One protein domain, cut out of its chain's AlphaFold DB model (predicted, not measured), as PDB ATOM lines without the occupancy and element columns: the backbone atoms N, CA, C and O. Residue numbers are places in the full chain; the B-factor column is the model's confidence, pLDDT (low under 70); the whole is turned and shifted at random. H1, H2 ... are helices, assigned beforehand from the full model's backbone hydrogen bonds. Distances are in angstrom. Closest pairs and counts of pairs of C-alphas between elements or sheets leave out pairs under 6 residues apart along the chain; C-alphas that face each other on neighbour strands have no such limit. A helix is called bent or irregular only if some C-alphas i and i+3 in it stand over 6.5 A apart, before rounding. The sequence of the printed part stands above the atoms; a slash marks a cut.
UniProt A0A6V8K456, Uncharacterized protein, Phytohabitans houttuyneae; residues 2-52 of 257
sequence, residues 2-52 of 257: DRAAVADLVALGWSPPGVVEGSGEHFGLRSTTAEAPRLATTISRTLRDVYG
ATOM      1  N   ASP A   2     169.178  36.616  34.370       77.12
ATOM      2  CA  ASP A   2     169.735  37.740  33.623       77.12
ATOM      3  C   ASP A   2     169.173  37.781  32.188       77.12
ATOM      4  O   ASP A   2     168.404  36.913  31.763       77.12
ATOM      5  N   ARG A   3     169.518  38.830  31.434       82.25
ATOM      6  CA  ARG A   3     169.045  39.000  30.051       82.25
ATOM      7  C   ARG A   3     169.592  37.941  29.090       82.25
ATOM      8  O   ARG A   3     168.951  37.703  28.071       82.25
ATOM      9  N   ALA A   4     170.747  37.347  29.387       82.31
ATOM     10  CA  ALA A   4     171.361  36.334  28.536       82.31
ATOM     11  C   ALA A   4     170.587  35.014  28.645       82.31
ATOM     12  O   ALA A   4     170.112  34.510  27.634       82.31
ATOM     13  N   ALA A   5     170.300  34.562  29.869       81.81
ATOM     14  CA  ALA A   5     169.492  33.373  30.130       81.81
ATOM     15  C   ALA A   5     168.089  33.462  29.502       81.81
ATOM     16  O   ALA A   5     167.570  32.481  28.973       81.81
ATOM     17  N   VAL A   6     167.478  34.653  29.509       88.19
ATOM     18  CA  VAL A   6     166.198  34.894  28.822       88.19
ATOM     19  C   VAL A   6     166.328  34.720  27.305       88.19
ATOM     20  O   VAL A   6     165.460  34.104  26.687       88.19
ATOM     21  N   ALA A   7     167.393  35.244  26.694       87.38
ATOM     22  CA  ALA A   7     167.636  35.081  25.263       87.38
ATOM     23  C   ALA A   7     167.887  33.608  24.894       87.38
ATOM     24  O   ALA A   7     167.348  33.131  23.894       87.38
ATOM     25  N   ASP A   8     168.626  32.881  25.733       89.50
ATOM     26  CA  ASP A   8     168.931  31.463  25.532       89.50
ATOM     27  C   ASP A   8     167.676  30.584  25.635       89.50
ATOM     28  O   ASP A   8     167.469  29.702  24.800       89.50
ATOM     29  N   LEU A   9     166.774  30.869  26.583       91.69
ATOM     30  CA  LEU A   9     165.468  30.205  26.660       91.69
ATOM     31  C   LEU A   9     164.648  30.407  25.381       91.69
ATOM     32  O   LEU A   9     164.123  29.444  24.819       91.69
ATOM     33  N   VAL A  10     164.565  31.642  24.884       91.06
ATOM     34  CA  VAL A  10     163.819  31.936  23.650       91.06
ATOM     35  C   VAL A  10     164.451  31.229  22.447       91.06
ATOM     36  O   VAL A  10     163.735  30.646  21.634       91.06
ATOM     37  N   ALA A  11     165.783  31.197  22.358       90.81
ATOM     38  CA  ALA A  11     166.504  30.478  21.308       90.81
ATOM     39  C   ALA A  11     166.288  28.951  21.351       90.81
ATOM     40  O   ALA A  11     166.290  28.299  20.306       90.81
ATOM     41  N   LEU A  12     166.063  28.377  22.538       91.56
ATOM     42  CA  LEU A  12     165.712  26.963  22.720       91.56
ATOM     43  C   LEU A  12     164.250  26.641  22.358       91.56
ATOM     44  O   LEU A  12     163.883  25.465  22.289       91.56
ATOM     45  N   GLY A  13     163.439  27.665  22.080       90.94
ATOM     46  CA  GLY A  13     162.046  27.542  21.650       90.94
ATOM     47  C   GLY A  13     161.022  27.847  22.740       90.94
ATOM     48  O   GLY A  13     159.826  27.697  22.492       90.94
ATOM     49  N   TRP A  14     161.451  28.283  23.928       94.44
ATOM     50  CA  TRP A  14     160.521  28.699  24.974       94.44
ATOM     51  C   TRP A  14     159.839  30.011  24.609       94.44
ATOM     52  O   TRP A  14     160.466  30.974  24.168       94.44
ATOM     53  N   SER A  15     158.535  30.063  24.838       93.94
ATOM     54  CA  SER A  15     157.763  31.288  24.698       93.94
ATOM     55  C   SER A  15     157.842  32.098  25.994       93.94
ATOM     56  O   SER A  15     157.729  31.508  27.073       93.94
ATOM     57  N   PRO A  16     158.011  33.430  25.920       91.56
ATOM     58  CA  PRO A  16     157.977  34.297  27.092       91.56
ATOM     59  C   PRO A  16     156.676  34.176  27.906       91.56
ATOM     60  O   PRO A  16     155.655  33.733  27.363       91.56
ATOM     61  N   PRO A  17     156.692  34.624  29.175       90.88
ATOM     62  CA  PRO A  17     155.498  34.697  30.011       90.88
ATOM     63  C   PRO A  17     154.299  35.343  29.311       90.88
ATOM     64  O   PRO A  17     154.439  36.334  28.591       90.88
ATOM     65  N   GLY A  18     153.121  34.749  29.499       85.88
ATOM     66  CA  GLY A  18     151.855  35.216  28.929       85.88
ATOM     67  C   GLY A  18     151.605  34.863  27.455       85.88
ATOM     68  O   GLY A  18     150.517  35.142  26.956       85.88
ATOM     69  N   VAL A  19     152.557  34.239  26.748       88.62
ATOM     70  CA  VAL A  19     152.375  33.842  25.335       88.62
ATOM     71  C   VAL A  19     151.669  32.493  25.202       88.62
ATOM     72  O   VAL A  19     150.799  32.327  24.345       88.62
ATOM     73  N   VAL A  20     152.030  31.515  26.035       90.44
ATOM     74  CA  VAL A  20     151.363  30.206  26.059       90.44
ATOM     75  C   VAL A  20     150.212  30.257  27.055       90.44
ATOM     76  O   VAL A  20     150.378  30.680  28.198       90.44
ATOM     77  N   GLU A  21     149.033  29.819  26.630       87.75
ATOM     78  CA  GLU A  21     147.851  29.735  27.488       87.75
ATOM     79  C   GLU A  21     148.147  28.901  28.747       87.75
ATOM     80  O   GLU A  21     148.682  27.798  28.650       87.75
ATOM     81  N   GLY A  22     147.840  29.448  29.926       81.75
ATOM     82  CA  GLY A  22     148.120  28.811  31.217       81.75
ATOM     83  C   GLY A  22     149.550  28.981  31.747       81.75
ATOM     84  O   GLY A  22     149.808  28.587  32.876       81.75
ATOM     85  N   SER A  23     150.470  29.600  30.995       83.75
ATOM     86  CA  SER A  23     151.863  29.800  31.451       83.75
ATOM     87  C   SER A  23     152.034  30.898  32.511       83.75
ATOM     88  O   SER A  23     153.014  30.881  33.252       83.75
ATOM     89  N   GLY A  24     151.088  31.840  32.620       87.25
ATOM     90  CA  GLY A  24     151.143  32.927  33.604       87.25
ATOM     91  C   GLY A  24     152.450  33.726  33.518       87.25
ATOM     92  O   GLY A  24     152.827  34.187  32.442       87.25
ATOM     93  N   GLU A  25     153.145  33.847  34.651       88.81
ATOM     94  CA  GLU A  25     154.440  34.537  34.783       88.81
ATOM     95  C   GLU A  25     155.651  33.660  34.387       88.81
ATOM     96  O   GLU A  25     156.804  34.071  34.536       88.81
ATOM     97  N   HIS A  26     155.418  32.446  33.881       88.81
ATOM     98  CA  HIS A  26     156.460  31.483  33.529       88.81
ATOM     99  C   HIS A  26     156.654  31.368  32.016       88.81
ATOM    100  O   HIS A  26     155.745  31.604  31.226       88.81
ATOM    101  N   PHE A  27     157.854  30.960  31.598       92.06
ATOM    102  CA  PHE A  27     158.089  30.575  30.207       92.06
ATOM    103  C   PHE A  27     157.294  29.312  29.874       92.06
ATOM    104  O   PHE A  27     157.266  28.361  30.653       92.06
ATOM    105  N   GLY A  28     156.664  29.297  28.702       91.25
ATOM    106  CA  GLY A  28     155.810  28.199  28.267       91.25
ATOM    107  C   GLY A  28     156.295  27.556  26.975       91.25
ATOM    108  O   GLY A  28     156.841  28.218  26.095       91.25
ATOM    109  N   LEU A  29     156.042  26.260  26.828       91.38
ATOM    110  CA  LEU A  29     156.247  25.523  25.585       91.38
ATOM    111  C   LEU A  29     155.077  24.556  25.397       91.38
ATOM    112  O   LEU A  29     154.744  23.801  26.307       91.38
ATOM    113  N   ARG A  30     154.447  24.576  24.218       88.81
ATOM    114  CA  ARG A  30     153.366  23.648  23.863       88.81
ATOM    115  C   ARG A  30     153.887  22.662  22.829       88.81
ATOM    116  O   ARG A  30     154.450  23.071  21.820       88.81
ATOM    117  N   SER A  31     153.690  21.375  23.078       87.88
ATOM    118  CA  SER A  31     154.075  20.306  22.160       87.88
ATOM    119  C   SER A  31     153.049  19.173  22.221       87.88
ATOM    120  O   SER A  31     152.109  19.215  23.016       87.88
ATOM    121  N   THR A  32     153.195  18.185  21.346       90.56
ATOM    122  CA  THR A  32     152.322  17.007  21.284       90.56
ATOM    123  C   THR A  32     153.089  15.757  21.699       90.56
ATOM    124  O   THR A  32     154.318  15.726  21.653       90.56
ATOM    125  N   THR A  33     152.384  14.683  22.055       86.75
ATOM    126  CA  THR A  33     153.018  13.397  22.395       86.75
ATOM    127  C   THR A  33     153.861  12.830  21.246       86.75
ATOM    128  O   THR A  33     154.874  12.183  21.495       86.75
ATOM    129  N   ALA A  34     153.512  13.131  19.990       90.50
ATOM    130  CA  ALA A  34     154.294  12.750  18.811       90.50
ATOM    131  C   ALA A  34     155.668  13.446  18.734       90.50
ATOM    132  O   ALA A  34     156.590  12.946  18.095       90.50
ATOM    133  N   GLU A  35     155.821  14.587  19.402       91.00
ATOM    134  CA  GLU A  35     157.048  15.384  19.441       91.00
ATOM    135  C   GLU A  35     157.810  15.224  20.765       91.00
ATOM    136  O   GLU A  35     158.778  15.948  21.012       91.00
ATOM    137  N   ALA A  36     157.427  14.254  21.604       88.56
ATOM    138  CA  ALA A  36     158.043  14.022  22.908       88.56
ATOM    139  C   ALA A  36     159.588  13.955  22.876       88.56
ATOM    140  O   ALA A  36     160.207  14.582  23.735       88.56
ATOM    141  N   PRO A  37     160.258  13.320  21.886       90.56
ATOM    142  CA  PRO A  37     161.724  13.332  21.817       90.56
ATOM    143  C   PRO A  37     162.322  14.736  21.631       90.56
ATOM    144  O   PRO A  37     163.371  15.065  22.192       90.56
ATOM    145  N   ARG A  38     161.647  15.590  20.852       87.88
ATOM    146  CA  ARG A  38     162.062  16.982  20.643       87.88
ATOM    147  C   ARG A  38     161.848  17.789  21.921       87.88
ATOM    148  O   ARG A  38     162.760  18.507  22.322       87.88
ATOM    149  N   LEU A  39     160.702  17.620  22.582       91.56
ATOM    150  CA  LEU A  39     160.420  18.263  23.865       91.56
ATOM    151  C   LEU A  39     161.452  17.864  24.931       91.56
ATOM    152  O   LEU A  39     162.026  18.732  25.584       91.56
ATOM    153  N   ALA A  40     161.763  16.571  25.042       89.31
ATOM    154  CA  ALA A  40     162.785  16.060  25.951       89.31
ATOM    155  C   ALA A  40     164.167  16.668  25.664       89.31
ATOM    156  O   ALA A  40     164.893  17.027  26.593       89.31
ATOM    157  N   THR A  41     164.516  16.852  24.386       90.94
ATOM    158  CA  THR A  41     165.761  17.522  23.979       90.94
ATOM    159  C   THR A  41     165.778  18.983  24.426       90.94
ATOM    160  O   THR A  41     166.771  19.432  24.998       90.94
ATOM    161  N   THR A  42     164.688  19.723  24.207       93.75
ATOM    162  CA  THR A  42     164.573  21.123  24.637       93.75
ATOM    163  C   THR A  42     164.677  21.252  26.155       93.75
ATOM    164  O   THR A  42     165.464  22.067  26.631       93.75
ATOM    165  N   ILE A  43     163.965  20.419  26.920       90.75
ATOM    166  CA  ILE A  43     164.026  20.416  28.390       90.75
ATOM    167  C   ILE A  43     165.445  20.083  28.867       90.75
ATOM    168  O   ILE A  43     166.012  20.829  29.662       90.75
ATOM    169  N   SER A  44     166.063  19.033  28.322       89.50
ATOM    170  CA  SER A  44     167.419  18.617  28.712       89.50
ATOM    171  C   SER A  44     168.461  19.702  28.433       89.50
ATOM    172  O   SER A  44     169.314  19.971  29.274       89.50
ATOM    173  N   ARG A  45     168.379  20.365  27.271       89.88
ATOM    174  CA  ARG A  45     169.251  21.503  26.940       89.88
ATOM    175  C   ARG A  45     168.980  22.713  27.813       89.88
ATOM    176  O   ARG A  45     169.912  23.406  28.177       89.88
ATOM    177  N   THR A  46     167.733  22.951  28.190       92.69
ATOM    178  CA  THR A  46     167.390  24.052  29.095       92.69
ATOM    179  C   THR A  46     168.012  23.830  30.467       92.69
ATOM    180  O   THR A  46     168.708  24.701  30.983       92.69
ATOM    181  N   LEU A  47     167.834  22.632  31.027       89.44
ATOM    182  CA  LEU A  47     168.422  22.260  32.311       89.44
ATOM    183  C   LEU A  47     169.953  22.335  32.268       89.44
ATOM    184  O   LEU A  47     170.554  22.901  33.175       89.44
ATOM    185  N   ARG A  48     170.583  21.844  31.198       84.69
ATOM    186  CA  ARG A  48     172.043  21.857  31.036       84.69
ATOM    187  C   ARG A  48     172.617  23.244  30.757       84.69
ATOM    188  O   ARG A  48     173.523  23.672  31.462       84.69
ATOM    189  N   ASP A  49     172.128  23.899  29.711       85.31
ATOM    190  CA  ASP A  49     172.755  25.076  29.105       85.31
ATOM    191  C   ASP A  49     172.343  26.367  29.838       85.31
ATOM    192  O   ASP A  49     173.148  27.286  29.941       85.31
ATOM    193  N   VAL A  50     171.115  26.432  30.378       87.44
ATOM    194  CA  VAL A  50     170.583  27.633  31.058       87.44
ATOM    195  C   VAL A  50     170.659  27.507  32.578       87.44
ATOM    196  O   VAL A  50     171.044  28.455  33.259       87.44
ATOM    197  N   TYR A  51     170.296  26.343  33.123       81.75
ATOM    198  CA  TYR A  51     170.257  26.120  34.575       81.75
ATOM    199  C   TYR A  51     171.500  25.411  35.134       81.75
ATOM    200  O   TYR A  51     171.630  25.290  36.349       81.75
ATOM    201  N   GLY A  52     172.433  24.973  34.282       79.88
ATOM    202  CA  GLY A  52     173.707  24.401  34.720       79.88
ATOM    203  C   GLY A  52     173.606  23.007  35.348       79.88
ATOM    204  O   GLY A  52     174.435  22.672  36.189       79.88
TER     205      GLY A  52
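AT A GLANCE: This is residues 2 to 52 of the 257 residues of an uncharacterized protein of Phytohabitans houttuyneae (UniProt A0A6V8K456). The shape is a loosely formed helical hairpin: a short helix, H1, lies partly side by side with the last residues of a longer one, H2, and a wide loop of residues 12 to 32 joins them. Residues 32 to 38, of which 33 to 38 belong to H2, stick out free. The printed part has 51 residues, with H1 then H2 and no named strand: all helix. It is compact, with a radius of gyration of the C-alphas of 11.0 A and spans of 33 by 25 by 14 A.

IN THESE COORDINATES: H1, residues 3 to 11, begins at C-alpha 3 (169.045, 39.000, 30.051) and is 12.5 A long. H2, residues 33 to 50, is 24.2 A long and ends at C-alpha 50 (170.583, 27.633, 31.058). H2 is irregular: C-alphas 34 and 37 are 8.0 A apart.

HOW THE PARTS SIT: H1 and H2 form a helical hairpin, running opposite ways at a shallow tilt of 21 degrees. H2 touches H1 with residues 46 to 50 alone; the closest C-alphas, of Ala 5 and Val 50, are 5.9 A apart. In H1 every O i to N i+4 pair is within hydrogen-bond range; in H2, 12 of 14 are.

THE WHOLE: The C-alphas farthest apart, of Asp 2 and Ala 34, are 32.9 A apart. The printed part has no cut. The link from H1 to H2 is long, 21 residues. No printed residue has a pLDDT under 70.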